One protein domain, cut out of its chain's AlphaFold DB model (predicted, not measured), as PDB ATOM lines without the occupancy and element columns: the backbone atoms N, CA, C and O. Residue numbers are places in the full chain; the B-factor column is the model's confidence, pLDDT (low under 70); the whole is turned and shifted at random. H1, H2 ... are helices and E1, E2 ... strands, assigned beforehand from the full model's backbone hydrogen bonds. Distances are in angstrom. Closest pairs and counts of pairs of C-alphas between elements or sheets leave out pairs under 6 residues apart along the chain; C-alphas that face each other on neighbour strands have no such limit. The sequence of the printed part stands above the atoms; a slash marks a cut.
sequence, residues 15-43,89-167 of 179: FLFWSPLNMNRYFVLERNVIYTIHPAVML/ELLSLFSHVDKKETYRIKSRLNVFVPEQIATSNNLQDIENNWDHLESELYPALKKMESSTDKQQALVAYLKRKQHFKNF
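Overview. This is residues 15 to 43 and 89 to 167 of the 179 residues of an uncharacterized protein of Cavenderia fasciculata (strain SH3) (UniProt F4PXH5). A long, strongly twisted sheet of four strands has H3 packed along one face near one end, while its two long strands, E2 and E3, run on as a ribbon to the short helices H1 and H2 at the far tip. H4 folds back from the end of H3, and residues 159 to 167 stick out. The printed part has 108 residues, ordered E1 E2 H1 H2 E3 E4 H3 H4; the antiparallel sheet runs E1 E2 E3 E4, and the class is mixed. It is loose, with a radius of gyration of the C-alphas of 18.0 A, and elongated, spanning 57 by 32 by 20 A.

Along the chain. E2, residues 27 to 36, spans 29.0 A from C-alpha 27 at (199.406, 190.179, 187.817); E3, residues 98 to 107, spans 29.5 A. E1 is residues 17 to 23 and E4 116 to 120. H3, residues 123 to 143, spans 29.4 A; H4, residues 147 to 165, spans 27.5 A to C-alpha 165 at (182.756, 190.995, 201.703). H1 is residues 39 to 43 and H2 89 to 96.

Arrangement. N 30 and O 104 of E2 and E3 are 2.8 A apart, within hydrogen-bond range, as are N 19 and O 31 of hairpin E1 and E2, 2.8 A, and N 103 and O 120 of hairpin E3 and E4, 2.7 A. H3 is on the sheet, in two layers, a helix on one face, at a height of 7.5 A; the closest C-alphas of H3 and E4 are those of Ile 126 and Ser 120, 5.8 A. H3 has a kink of 37 degrees near residue 137. H3 and H4, a helical hairpin, touch through residues 137 to 141 and 150 to 157 alone, closest at the C-alphas of Leu 141 and Lys 150, 5.6 A. Every O i to N i+4 pair is within range in H1 and H4, 13 of 17 in H3, and 1 of 4 in H2, beside 4 of 5 O i to N i+3 pairs.

Size, cuts and confidence. Residues 44 to 88 are not printed; C-alphas 43 and 89 are 17.5 A apart. No link printed whole is long. The pLDDT is under 70 at residues 15 to 16, 36 to 42, 89 to 98 and 163 to 167.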
ATOM      1  N   PHE A  15     196.449 214.647 183.843       56.78
ATOM      2  CA  PHE A  15     197.441 213.675 183.391       56.78
ATOM      3  C   PHE A  15     197.224 212.358 184.143       56.78
ATOM      4  O   PHE A  15     197.398 212.298 185.356       56.78
ATOM      5  N   LEU A  16     196.794 211.320 183.422       64.75
ATOM      6  CA  LEU A  16     196.581 209.972 183.952       64.75
ATOM      7  C   LEU A  16     197.731 209.075 183.497       64.75
ATOM      8  O   LEU A  16     197.699 208.545 182.387       64.75
ATOM      9  N   PHE A  17     198.734 208.888 184.349       76.06
ATOM     10  CA  PHE A  17     199.826 207.954 184.086       76.06
ATOM     11  C   PHE A  17     199.741 206.790 185.066       76.06
ATOM     12  O   PHE A  17     200.071 206.925 186.244       76.06
ATOM     13  N   TRP A  18     199.306 205.633 184.567       84.38
ATOM     14  CA  TRP A  18     199.427 204.379 185.302       84.38
ATOM     15  C   TRP A  18     200.863 203.876 185.178       84.38
ATOM     16  O   TRP A  18     201.338 203.637 184.073       84.38
ATOM     17  N   SER A  19     201.543 203.729 186.309       90.06
ATOM     18  CA  SER A  19     202.918 203.234 186.392       90.06
ATOM     19  C   SER A  19     202.944 201.927 187.185       90.06
ATOM     20  O   SER A  19     202.317 201.872 188.247       90.06
ATOM     21  N   PRO A  20     203.637 200.876 186.716       93.00
ATOM     22  CA  PRO A  20     203.755 199.635 187.472       93.00
ATOM     23  C   PRO A  20     204.582 199.865 188.747       93.00
ATOM     24  O   PRO A  20     205.642 200.483 188.694       93.00
ATOM     25  N   LEU A  21     204.094 199.366 189.883       93.25
ATOM     26  CA  LEU A  21     204.819 199.330 191.160       93.25
ATOM     27  C   LEU A  21     205.403 197.945 191.431       93.25
ATOM     28  O   LEU A  21     206.552 197.823 191.836       93.25
ATOM     29  N   ASN A  22     204.602 196.906 191.195       93.62
ATOM     30  CA  ASN A  22     204.990 195.513 191.363       93.62
ATOM     31  C   ASN A  22     204.356 194.681 190.242       93.62
ATOM     32  O   ASN A  22     203.290 195.026 189.722       93.62
ATOM     33  N   MET A  23     205.012 193.605 189.821       94.75
ATOM     34  CA  MET A  23     204.476 192.715 188.802       94.75
ATOM     35  C   MET A  23     205.014 191.299 188.945       94.75
ATOM     36  O   MET A  23     206.166 191.072 189.299       94.75
ATOM     37  N   ASN A  24     204.186 190.342 188.550       93.31
ATOM     38  CA  ASN A  24     204.614 188.981 188.280       93.31
ATOM     39  C   ASN A  24     204.079 188.540 186.909       93.31
ATOM     40  O   ASN A  24     203.557 189.339 186.121       93.31
ATOM     41  N   ARG A  25     204.235 187.251 186.589       91.88
ATOM     42  CA  ARG A  25     203.815 186.698 185.293       91.88
ATOM     43  C   ARG A  25     202.319 186.895 185.011       91.88
ATOM     44  O   ARG A  25     201.938 186.984 183.849       91.88
ATOM     45  N   TYR A  26     201.489 186.946 186.049       93.75
ATOM     46  CA  TYR A  26     200.033 186.896 185.930       93.75
ATOM     47  C   TYR A  26     199.338 188.170 186.398       93.75
ATOM     48  O   TYR A  26     198.210 188.414 185.984       93.75
ATOM     49  N   PHE A  27     199.998 188.996 187.208       95.50
ATOM     50  CA  PHE A  27     199.406 190.179 187.817       95.50
ATOM     51  C   PHE A  27     200.334 191.385 187.723       95.50
ATOM     52  O   PHE A  27     201.559 191.252 187.705       95.50
ATOM     53  N   VAL A  28     199.738 192.574 187.687       96.06
ATOM     54  CA  VAL A  28     200.449 193.850 187.792       96.06
ATOM     55  C   VAL A  28     199.725 194.760 188.778       96.06
ATOM     56  O   VAL A  28     198.511 194.941 188.677       96.06
ATOM     57  N   LEU A  29     200.476 195.309 189.726       96.06
ATOM     58  CA  LEU A  29     200.067 196.389 190.614       96.06
ATOM     59  C   LEU A  29     200.523 197.709 189.992       96.06
ATOM     60  O   LEU A  29     201.708 197.905 189.734       96.06
ATOM     61  N   GLU A  30     199.588 198.622 189.762       95.44
ATOM     62  CA  GLU A  30     199.843 199.920 189.145       95.44
ATOM     63  C   GLU A  30     199.393 201.060 190.060       95.44
ATOM     64  O   GLU A  30     198.381 200.962 190.757       95.44
ATOM     65  N   ARG A  31     200.111 202.178 189.983       93.56
ATOM     66  CA  ARG A  31     199.789 203.453 190.623       93.56
ATOM     67  C   ARG A  31     199.439 204.487 189.573       93.56
ATOM     68  O   ARG A  31     200.124 204.605 188.565       93.56
ATOM     69  N   ASN A  32     198.411 205.271 189.843       90.44
ATOM     70  CA  ASN A  32     198.038 206.455 189.092       90.44
ATOM     71  C   ASN A  32     198.104 207.663 190.012       90.44
ATOM     72  O   ASN A  32     197.485 207.666 191.078       90.44
ATOM     73  N   VAL A  33     198.832 208.684 189.579       84.38
ATOM     74  CA  VAL A  33     198.908 209.957 190.285       84.38
ATOM     75  C   VAL A  33     198.188 210.994 189.445       84.38
ATOM     76  O   VAL A  33     198.611 211.309 188.337       84.38
ATOM     77  N   ILE A  34     197.086 211.500 189.983       79.75
ATOM     78  CA  ILE A  34     196.303 212.565 189.377       79.75
ATOM     79  C   ILE A  34     196.759 213.876 189.996       79.75
ATOM     80  O   ILE A  34     196.599 214.091 191.200       79.75
ATOM     81  N   TYR A  35     197.293 214.747 189.149       72.81
ATOM     82  CA  TYR A  35     197.601 216.124 189.504       72.81
ATOM     83  C   TYR A  35     196.443 217.014 189.065       72.81
ATOM     84  O   TYR A  35     196.127 217.082 187.876       72.81
ATOM     85  N   THR A  36     195.806 217.695 190.017       69.12
ATOM     86  CA  THR A  36     194.803 218.716 189.699       69.12
ATOM     87  C   THR A  36     195.457 220.086 189.780       69.12
ATOM     88  O   THR A  36     195.837 220.538 190.856       69.12
ATOM     89  N   ILE A  37     195.596 220.756 188.635       66.12
ATOM     90  CA  ILE A  37     196.078 222.139 188.591       66.12
ATOM     91  C   ILE A  37     194.896 223.062 188.882       66.12
ATOM     92  O   ILE A  37     193.901 223.065 188.149       66.12
ATOM     93  N   HIS A  38     194.993 223.846 189.953       65.81
ATOM     94  CA  HIS A  38     193.932 224.774 190.325       65.81
ATOM     95  C   HIS A  38     193.797 225.899 189.272       65.81
ATOM     96  O   HIS A  38     194.813 226.465 188.858       65.81
ATOM     97  N   PRO A  39     192.578 226.289 188.846       66.19
ATOM     98  CA  PRO A  39     192.381 227.319 187.817       66.19
ATOM     99  C   PRO A  39     193.041 228.664 188.147       66.19
ATOM    100  O   PRO A  39     193.524 229.349 187.250       66.19
ATOM    101  N   ALA A  40     193.115 229.013 189.435       68.69
ATOM    102  CA  ALA A  40     193.795 230.223 189.904       68.69
ATOM    103  C   ALA A  40     195.288 230.246 189.526       68.69
ATOM    104  O   ALA A  40     195.815 231.295 189.166       68.69
ATOM    105  N   VAL A  41     195.949 229.084 189.540       64.88
ATOM    106  CA  VAL A  41     197.363 228.946 189.161       64.88
ATOM    107  C   VAL A  41     197.541 229.185 187.659       64.88
ATOM    108  O   VAL A  41     198.452 229.904 187.254       64.88
ATOM    109  N   MET A  42     196.638 228.651 186.828       66.56
ATOM    110  CA  MET A  42     196.669 228.895 185.379       66.56
ATOM    111  C   MET A  42     196.388 230.358 185.033       66.56
ATOM    112  O   MET A  42     197.068 230.928 184.183       66.56
ATOM    113  N   LEU A  43     195.420 230.983 185.706       70.69
ATOM    114  CA  LEU A  43     195.081 232.387 185.477       70.69
ATOM    115  C   LEU A  43     196.241 233.312 185.861       70.69
ATOM    116  O   LEU A  43     196.564 234.236 185.116       70.69
ATOM    117  N   GLU A  89     210.975 229.725 193.899       50.03
ATOM    118  CA  GLU A  89     209.868 230.379 194.628       50.03
ATOM    119  C   GLU A  89     208.521 230.164 193.928       50.03
ATOM    120  O   GLU A  89     207.518 229.898 194.591       50.03
ATOM    121  N   LEU A  90     208.498 230.162 192.589       50.47
ATOM    122  CA  LEU A  90     207.311 229.757 191.824       50.47
ATOM    123  C   LEU A  90     206.927 228.305 192.131       50.47
ATOM    124  O   LEU A  90     205.743 228.007 192.260       50.47
ATOM    125  N   LEU A  91     207.915 227.425 192.337       49.91
ATOM    126  CA  LEU A  91     207.667 226.039 192.731       49.91
ATOM    127  C   LEU A  91     207.012 225.912 194.117       49.91
ATOM    128  O   LEU A  91     206.148 225.057 194.305       49.91
ATOM    129  N   SER A  92     207.350 226.798 195.058       49.94
ATOM    130  CA  SER A  92     206.745 226.829 196.400       49.94
ATOM    131  C   SER A  92     205.279 227.301 196.415       49.94
ATOM    132  O   SER A  92     204.488 226.844 197.245       49.94
ATOM    133  N   LEU A  93     204.872 228.124 195.436       52.38
ATOM    134  CA  LEU A  93     203.477 228.521 195.188       52.38
ATOM    135  C   LEU A  93     202.609 227.368 194.641       52.38
ATOM    136  O   LEU A  93     201.383 227.424 194.744       52.38
ATOM    137  N   PHE A  94     203.210 226.289 194.119       52.53
ATOM    138  CA  PHE A  94     202.498 225.081 193.670       52.53
ATOM    139  C   PHE A  94     202.222 224.066 194.794       52.53
ATOM    140  O   PHE A  94     201.842 222.929 194.524       52.53
ATOM    141  N   SER A  95     202.343 224.468 196.061       51.28
ATOM    142  CA  SER A  95     201.948 223.668 197.234       51.28
ATOM    143  C   SER A  95     200.452 223.290 197.274       51.28
ATOM    144  O   SER A  95     200.060 222.469 198.094       51.28
ATOM    145  N   HIS A  96     199.628 223.818 196.358       53.06
ATOM    146  CA  HIS A  96     198.196 223.515 196.211       53.06
ATOM    147  C   HIS A  96     197.881 222.625 194.996       53.06
ATOM    148  O   HIS A  96     196.821 222.745 194.378       53.06
ATOM    149  N   VAL A  97     198.811 221.760 194.585       58.41
ATOM    150  CA  VAL A  97     198.469 220.674 193.661       58.41
ATOM    151  C   VAL A  97     197.846 219.554 194.484       58.41
ATOM    152  O   VAL A  97     198.553 218.808 195.159       58.41
ATOM    153  N   ASP A  98     196.519 219.430 194.412       63.47
ATOM    154  CA  ASP A  98     195.818 218.284 194.985       63.47
ATOM    155  C   ASP A  98     196.327 217.014 194.302       63.47
ATOM    156  O   ASP A  98     196.062 216.757 193.118       63.47
ATOM    157  N   LYS A  99     197.100 216.235 195.058       73.25
ATOM    158  CA  LYS A  99     197.647 214.957 194.625       73.25
ATOM    159  C   LYS A  99     196.681 213.863 195.039       73.25
ATOM    160  O   LYS A  99     196.591 213.515 196.216       73.25
ATOM    161  N   LYS A 100     195.976 213.292 194.068       83.75
ATOM    162  CA  LYS A 100     195.150 212.106 194.304       83.75
ATOM    163  C   LYS A 100     195.852 210.883 193.754       83.75
ATOM    164  O   LYS A 100     196.176 210.821 192.570       83.75
ATOM    165  N   GLU A 101     196.063 209.903 194.617       88.56
ATOM    166  CA  GLU A 101     196.651 208.629 194.233       88.56
ATOM    167  C   GLU A 101     195.575 207.552 194.177       88.56
ATOM    168  O   GLU A 101     194.735 207.433 195.071       88.56
ATOM    169  N   THR A 102     195.601 206.777 193.102       92.44
ATOM    170  CA  THR A 102     194.755 205.602 192.934       92.44
ATOM    171  C   THR A 102     195.638 204.440 192.532       92.44
ATOM    172  O   THR A 102     196.487 204.559 191.653       92.44
ATOM    173  N   TYR A 103     195.396 203.295 193.136       94.31
ATOM    174  CA  TYR A 103     196.111 202.061 192.906       94.31
ATOM    175  C   TYR A 103     195.167 201.009 192.347       94.31
ATOM    176  O   TYR A 103     193.968 201.008 192.648       94.31
ATOM    177  N   ARG A 104     195.695 200.096 191.536       95.00
ATOM    178  CA  ARG A 104     194.923 198.961 191.025       95.00
ATOM    179  C   ARG A 104     195.784 197.737 190.794       95.00
ATOM    180  O   ARG A 104     196.951 197.864 190.448       95.00
ATOM    181  N   ILE A 105     195.164 196.568 190.885       95.12
ATOM    182  CA  ILE A 105     195.755 195.303 190.457       95.12
ATOM    183  C   ILE A 105     194.992 194.798 189.238       95.12
ATOM    184  O   ILE A 105     193.757 194.762 189.240       95.12
ATOM    185  N   LYS A 106     195.721 194.395 188.199       94.69
ATOM    186  CA  LYS A 106     195.174 193.812 186.972       94.69
ATOM    187  C   LYS A 106     195.706 192.409 186.730       94.69
ATOM    188  O   LYS A 106     196.870 192.124 187.007       94.69
ATOM    189  N   SER A 107     194.863 191.571 186.140       93.62
ATOM    190  CA  SER A 107     195.250 190.295 185.552       93.62
ATOM    191  C   SER A 107     195.893 190.496 184.184       93.62
ATOM    192  O   SER A 107     195.441 191.305 183.377       93.62
ATOM    193  N   ARG A 108     196.936 189.713 183.916       92.12
ATOM    194  CA  ARG A 108     197.615 189.579 182.622       92.12
ATOM    195  C   ARG A 108     197.285 188.256 181.927       92.12
ATOM    196  O   ARG A 108     197.875 187.958 180.894       92.12
ATOM    197  N   LEU A 109     196.379 187.456 182.495       89.88
ATOM    198  CA  LEU A 109     195.967 186.171 181.920       89.88
ATOM    199  C   LEU A 109     195.198 186.351 180.608       89.88
ATOM    200  O   LEU A 109     195.386 185.575 179.677       89.88
ATOM    201  N   ASN A 110     194.387 187.408 180.513       85.12
ATOM    202  CA  ASN A 110     193.741 187.821 179.277       85.12
ATOM    203  C   ASN A 110     194.358 189.138 178.793       85.12
ATOM    204  O   ASN A 110     194.161 190.192 179.396       85.12
ATOM    205  N   VAL A 111     195.129 189.064 177.708       77.25
ATOM    206  CA  VAL A 111     195.848 190.219 177.147       77.25
ATOM    207  C   VAL A 111     194.892 191.205 176.470       77.25
ATOM    208  O   VAL A 111     195.145 192.407 176.489       77.25
ATOM    209  N   PHE A 112     193.783 190.717 175.907       79.31
ATOM    210  CA  PHE A 112     192.816 191.553 175.192       79.31
ATOM    211  C   PHE A 112     191.904 192.319 176.144       79.31
ATOM    212  O   PHE A 112     191.572 193.475 175.890       79.31
ATOM    213  N   VAL A 113     191.516 191.685 177.252       79.44
ATOM    214  CA  VAL A 113     190.667 192.299 178.277       79.44
ATOM    215  C   VAL A 113     191.263 192.010 179.657       79.44
ATOM    216  O   VAL A 113     190.865 191.042 180.309       79.44
ATOM    217  N   PRO A 114     192.237 192.824 180.111       82.12
ATOM    218  CA  PRO A 114     192.820 192.678 181.440       82.12
ATOM    219  C   PRO A 114     191.747 192.851 182.518       82.12
ATOM    220  O   PRO A 114     191.181 193.935 182.675       82.12
ATOM    221  N   GLU A 115     191.473 191.794 183.280       87.00
ATOM    222  CA  GLU A 115     190.516 191.861 184.384       87.00
ATOM    223  C   GLU A 115     191.083 192.703 185.530       87.00
ATOM    224  O   GLU A 115     192.200 192.479 186.004       87.00
ATOM    225  N   GLN A 116     190.305 193.681 185.993       90.00
ATOM    226  CA  GLN A 116     190.646 194.460 187.176       90.00
ATOM    227  C   GLN A 116     190.277 193.667 188.431       90.00
ATOM    228  O   GLN A 116     189.109 193.379 188.671       90.00
ATOM    229  N   ILE A 117     191.283 193.338 189.236       92.31
ATOM    230  CA  ILE A 117     191.143 192.492 190.426       92.31
ATOM    231  C   ILE A 117     190.778 193.335 191.647       92.31
ATOM    232  O   ILE A 117     189.873 192.991 192.404       92.31
ATOM    233  N   ALA A 118     191.476 194.454 191.833       93.31
ATOM    234  CA  ALA A 118     191.270 195.353 192.960       93.31
ATOM    235  C   ALA A 118     191.622 196.794 192.583       93.31
ATOM    236  O   ALA A 118     192.460 197.032 191.712       93.31
ATOM    237  N   THR A 119     191.001 197.748 193.271       92.56
ATOM    238  CA  THR A 119     191.312 199.181 193.216       92.56
ATOM    239  C   THR A 119     191.230 199.765 194.611       92.56
ATOM    240  O   THR A 119     190.294 199.441 195.341       92.56
ATOM    241  N   SER A 120     192.159 200.648 194.957       93.50
ATOM    242  CA  SER A 120     192.140 201.382 196.221       93.50
ATOM    243  C   SER A 120     192.756 202.767 196.044       93.50
ATOM    244  O   SER A 120     193.547 202.992 195.135       93.50
ATOM    245  N   ASN A 121     192.397 203.710 196.902       93.06
ATOM    246  CA  ASN A 121     193.100 204.983 197.083       93.06
ATOM    247  C   ASN A 121     194.137 204.919 198.221       93.06
ATOM    248  O   ASN A 121     194.832 205.900 198.467       93.06
ATOM    249  N   ASN A 122     194.248 203.775 198.899       93.62
ATOM    250  CA  ASN A 122     195.201 203.509 199.968       93.62
ATOM    251  C   ASN A 122     196.234 202.467 199.502       93.62
ATOM    252  O   ASN A 122     195.861 201.405 198.993       93.62
ATOM    253  N   LEU A 123     197.522 202.791 199.670       92.75
ATOM    254  CA  LEU A 123     198.635 201.917 199.292       92.75
ATOM    255  C   LEU A 123     198.650 200.620 200.113       92.75
ATOM    256  O   LEU A 123     198.735 199.539 199.543       92.75
ATOM    257  N   GLN A 124     198.480 200.711 201.431       94.62
ATOM    258  CA  GLN A 124     198.503 199.540 202.305       94.62
ATOM    259  C   GLN A 124     197.385 198.557 201.945       94.62
ATOM    260  O   GLN A 124     197.597 197.349 201.881       94.62
ATOM    261  N   ASP A 125     196.189 199.072 201.652       93.88
ATOM    262  CA  ASP A 125     195.060 198.226 201.270       93.88
ATOM    263  C   ASP A 125     195.331 197.484 199.960       93.88
ATOM    264  O   ASP A 125     194.972 196.310 199.828       93.88
ATOM    265  N   ILE A 126     195.942 198.145 198.968       95.56
ATOM    266  CA  ILE A 126     196.241 197.487 197.694       95.56
ATOM    267  C   ILE A 126     197.398 196.490 197.830       95.56
ATOM    268  O   ILE A 126     197.336 195.434 197.205       95.56
ATOM    269  N   GLU A 127     198.395 196.771 198.670       95.19
ATOM    270  CA  GLU A 127     199.500 195.854 198.974       95.19
ATOM    271  C   GLU A 127     198.989 194.603 199.692       95.19
ATOM    272  O   GLU A 127     199.261 193.494 199.249       95.19
ATOM    273  N   ASN A 128     198.090 194.745 200.667       94.75
ATOM    274  CA  ASN A 128     197.451 193.590 201.307       94.75
ATOM    275  C   ASN A 128     196.670 192.722 200.294       94.75
ATOM    276  O   ASN A 128     196.640 191.494 200.388       94.75
ATOM    277  N   ASN A 129     196.012 193.339 199.302       93.62
ATOM    278  CA  ASN A 129     195.356 192.589 198.222       93.62
ATOM    279  C   ASN A 129     196.371 191.888 197.310       93.62
ATOM    280  O   ASN A 129     196.090 190.788 196.827       93.62
ATOM    281  N   TRP A 130     197.523 192.513 197.067       95.56
ATOM    282  CA  TRP A 130     198.628 191.920 196.324       95.56
ATOM    283  C   TRP A 130     199.189 190.693 197.049       95.56
ATOM    284  O   TRP A 130     199.250 189.619 196.452       95.56
ATOM    285  N   ASP A 131     199.476 190.808 198.343       95.62
ATOM    286  CA  ASP A 131     200.028 189.722 199.157       95.62
ATOM    287  C   ASP A 131     199.075 188.522 199.227       95.62
ATOM    288  O   ASP A 131     199.497 187.366 199.137       95.62
ATOM    289  N   HIS A 132     197.763 188.765 199.303       93.25
ATOM    290  CA  HIS A 132     196.763 187.696 199.213       93.25
ATOM    291  C   HIS A 132     196.769 186.996 197.848       93.25
ATOM    292  O   HIS A 132     196.646 185.773 197.780       93.25
ATOM    293  N   LEU A 133     196.926 187.736 196.746       93.62
ATOM    294  CA  LEU A 133     197.045 187.121 195.419       93.62
ATOM    295  C   LEU A 133     198.320 186.290 195.302       93.62
ATOM    296  O   LEU A 133     198.291 185.214 194.701       93.62
ATOM    297  N   GLU A 134     199.424 186.784 195.854       93.94
ATOM    298  CA  GLU A 134     200.730 186.134 195.798       93.94
ATOM    299  C   GLU A 134     200.802 184.872 196.666       93.94
ATOM    300  O   GLU A 134     201.382 183.869 196.249       93.94
ATOM    301  N   SER A 135     200.162 184.881 197.833       94.19
ATOM    302  CA  SER A 135     200.132 183.737 198.749       94.19
ATOM    303  C   SER A 135     199.078 182.686 198.382       94.19
ATOM    304  O   SER A 135     199.363 181.490 198.463       94.19
ATOM    305  N   GLU A 136     197.877 183.087 197.949       93.19
ATOM    306  CA  GLU A 136     196.773 182.149 197.695       93.19
ATOM    307  C   GLU A 136     196.694 181.693 196.228       93.19
ATOM    308  O   GLU A 136     196.637 180.495 195.939       93.19
ATOM    309  N   LEU A 137     196.652 182.637 195.280       94.00
ATOM    310  CA  LEU A 137     196.291 182.343 193.888       94.00
ATOM    311  C   LEU A 137     197.517 182.052 193.018       94.00
ATOM    312  O   LEU A 137     197.512 181.111 192.222       94.00
ATOM    313  N   TYR A 138     198.584 182.830 193.172       94.06
ATOM    314  CA  TYR A 138     199.792 182.712 192.358       94.06
ATOM    315  C   TYR A 138     200.414 181.299 192.363       94.06
ATOM    316  O   TYR A 138     200.729 180.799 191.274       94.06
ATOM    317  N   PRO A 139     200.528 180.582 193.503       94.75
ATOM    318  CA  PRO A 139     201.087 179.230 193.518       94.75
ATOM    319  C   PRO A 139     200.224 178.226 192.748       94.75
ATOM    320  O   PRO A 139     200.764 177.332 192.095       94.75
ATOM    321  N   ALA A 140     198.896 178.379 192.788       93.56
ATOM    322  CA  ALA A 140     197.971 177.543 192.024       93.56
ATOM    323  C   ALA A 140     198.106 177.809 190.517       93.56
ATOM    324  O   ALA A 140     198.281 176.873 189.739       93.56
ATOM    325  N   LEU A 141     198.144 179.083 190.109       94.62
ATOM    326  CA  LEU A 141     198.311 179.468 188.703       94.62
ATOM    327  C   LEU A 141     199.652 179.020 188.110       94.62
ATOM    328  O   LEU A 141     199.739 178.754 186.912       94.62
ATOM    329  N   LYS A 142     200.714 178.940 188.919       94.25
ATOM    330  CA  LYS A 142     202.037 178.473 188.473       94.25
ATOM    331  C   LYS A 142     202.043 176.990 188.094       94.25
ATOM    332  O   LYS A 142     202.814 176.612 187.219       94.25
ATOM    333  N   LYS A 143     201.196 176.179 188.734       94.38
ATOM    334  CA  LYS A 143     201.081 174.730 188.495       94.38
ATOM    335  C   LYS A 143     200.162 174.383 187.322       94.38
ATOM    336  O   LYS A 143     200.192 173.261 186.843       94.38
ATOM    337  N   MET A 144     199.339 175.330 186.882       94.62
ATOM    338  CA  MET A 144     198.426 175.145 185.759       94.62
ATOM    339  C   MET A 144     199.149 175.416 184.437       94.62
ATOM    340  O   MET A 144     199.887 176.398 184.305       94.62
ATOM    341  N   GLU A 145     198.902 174.586 183.432       91.31
ATOM    342  CA  GLU A 145     199.452 174.779 182.084       91.31
ATOM    343  C   GLU A 145     198.466 175.547 181.198       91.31
ATOM    344  O   GLU A 145     198.828 176.551 180.580       91.31
ATOM    345  N   SER A 146     197.197 175.138 181.237       93.12
ATOM    346  CA  SER A 146     196.089 175.714 180.475       93.12
ATOM    347  C   SER A 146     195.791 177.161 180.879       93.12
ATOM    348  O   SER A 146     195.613 177.488 182.056       93.12
ATOM    349  N   SER A 147     195.693 178.044 179.881       88.38
ATOM    350  CA  SER A 147     195.251 179.429 180.086       88.38
ATOM    351  C   SER A 147     193.792 179.501 180.541       88.38
ATOM    352  O   SER A 147     193.433 180.383 181.321       88.38
ATOM    353  N   THR A 148     192.957 178.568 180.081       91.06
ATOM    354  CA  THR A 148     191.542 178.486 180.455       91.06
ATOM    355  C   THR A 148     191.398 178.164 181.938       91.06
ATOM    356  O   THR A 148     190.643 178.835 182.639       91.06
ATOM    357  N   ASP A 149     192.182 177.212 182.442       93.56
ATOM    358  CA  ASP A 149     192.126 176.777 183.842       93.56
ATOM    359  C   ASP A 149     192.594 177.901 184.768       93.56
ATOM    360  O   ASP A 149     191.983 178.164 185.803       93.56
ATOM    361  N   LYS A 150     193.632 178.643 184.353       93.44
ATOM    362  CA  LYS A 150     194.102 179.842 185.061       93.44
ATOM    363  C   LYS A 150     193.015 180.906 185.155       93.44
ATOM    364  O   LYS A 150     192.824 181.491 186.220       93.44
ATOM    365  N   GLN A 151     192.294 181.142 184.060       92.12
ATOM    366  CA  GLN A 151     191.192 182.100 184.041       92.12
ATOM    367  C   GLN A 151     190.054 181.649 184.961       92.12
ATOM    368  O   GLN A 151     189.547 182.440 185.752       92.12
ATOM    369  N   GLN A 152     189.684 180.368 184.919       92.31
ATOM    370  CA  GLN A 152     188.659 179.810 185.801       92.31
ATOM    371  C   GLN A 152     189.059 179.904 187.278       92.31
ATOM    372  O   GLN A 152     188.234 180.284 188.108       92.31
ATOM    373  N   ALA A 153     190.322 179.627 187.606       93.12
ATOM    374  CA  ALA A 153     190.851 179.760 188.960       93.12
ATOM    375  C   ALA A 153     190.800 181.212 189.457       93.12
ATOM    376  O   ALA A 153     190.379 181.455 190.590       93.12
ATOM    377  N   LEU A 154     191.154 182.183 188.606       92.38
ATOM    378  CA  LEU A 154     191.018 183.607 188.917       92.38
ATOM    379  C   LEU A 154     189.551 183.988 189.168       92.38
ATOM    380  O   LEU A 154     189.243 184.595 190.193       92.38
ATOM    381  N   VAL A 155     188.631 183.583 188.291       91.06
ATOM    382  CA  VAL A 155     187.194 183.858 188.452       91.06
ATOM    383  C   VAL A 155     186.650 183.232 189.740       91.06
ATOM    384  O   VAL A 155     185.902 183.878 190.476       91.06
ATOM    385  N   ALA A 156     187.035 181.993 190.052       91.81
ATOM    386  CA  ALA A 156     186.632 181.313 191.280       91.81
ATOM    387  C   ALA A 156     187.164 182.029 192.533       91.81
ATOM    388  O   ALA A 156     186.423 182.212 193.503       91.81
ATOM    389  N   TYR A 157     188.419 182.482 192.500       92.31
ATOM    390  CA  TYR A 157     189.024 183.280 193.565       92.31
ATOM    391  C   TYR A 157     188.275 184.603 193.781       92.31
ATOM    392  O   TYR A 157     187.894 184.922 194.910       92.31
ATOM    393  N   LEU A 158     187.989 185.339 192.704       89.88
ATOM    394  CA  LEU A 158     187.261 186.609 192.763       89.88
ATOM    395  C   LEU A 158     185.849 186.435 193.336       89.88
ATOM    396  O   LEU A 158     185.456 187.186 194.230       89.88
ATOM    397  N   LYS A 159     185.113 185.408 192.892       89.50
ATOM    398  CA  LYS A 159     183.789 185.071 193.442       89.50
ATOM    399  C   LYS A 159     183.860 184.796 194.944       89.50
ATOM    400  O   LYS A 159     183.061 185.338 195.704       89.50
ATOM    401  N   ARG A 160     184.848 184.019 195.399       88.50
ATOM    402  CA  ARG A 160     185.044 183.721 196.828       88.50
ATOM    403  C   ARG A 160     185.305 184.987 197.650       88.50
ATOM    404  O   ARG A 160     184.698 185.158 198.704       88.50
ATOM    405  N   LYS A 161     186.164 185.891 197.168       83.31
ATOM    406  CA  LYS A 161     186.462 187.161 197.859       83.31
ATOM    407  C   LYS A 161     185.261 188.117 197.867       83.31
ATOM    408  O   LYS A 161     185.064 188.814 198.859       83.31
ATOM    409  N   GLN A 162     184.432 188.134 196.819       79.38
ATOM    410  CA  GLN A 162     183.173 188.894 196.821       79.38
ATOM    411  C   GLN A 162     182.185 188.364 197.862       79.38
ATOM    412  O   GLN A 162     181.619 189.151 198.615       79.38
ATOM    413  N   HIS A 163     182.033 187.042 197.964       62.00
ATOM    414  CA  HIS A 163     181.212 186.437 199.014       62.00
ATOM    415  C   HIS A 163     181.707 186.813 200.415       62.00
ATOM    416  O   HIS A 163     180.895 187.153 201.266       62.00
ATOM    417  N   PHE A 164     183.022 186.849 200.645       57.59
ATOM    418  CA  PHE A 164     183.591 187.228 201.943       57.59
ATOM    419  C   PHE A 164     183.256 188.668 202.367       57.59
ATOM    420  O   PHE A 164     183.018 188.921 203.545       57.59
ATOM    421  N   LYS A 165     183.175 189.610 201.417       59.12
ATOM    422  CA  LYS A 165     182.756 190.995 201.703       59.12
ATOM    423  C   LYS A 165     181.289 191.101 202.130       59.12
ATOM    424  O   LYS A 165     180.952 191.994 202.897       59.12
ATOM    425  N   ASN A 166     180.442 190.180 201.675       55.47
ATOM    426  CA  ASN A 166     179.012 190.167 201.991       55.47
ATOM    427  C   ASN A 166     178.684 189.453 203.316       55.47
ATOM    428  O   ASN A 166     177.526 189.440 203.718       55.47
ATOM    429  N   PHE A 167     179.678 188.859 203.987       42.84
ATOM    430  CA  PHE A 167     179.499 188.047 205.198       42.84
ATOM    431  C   PHE A 167     179.954 188.728 206.496       42.84
ATOM    432  O   PHE A 167     179.993 188.064 207.528       42.84
TER     433      PHE A 167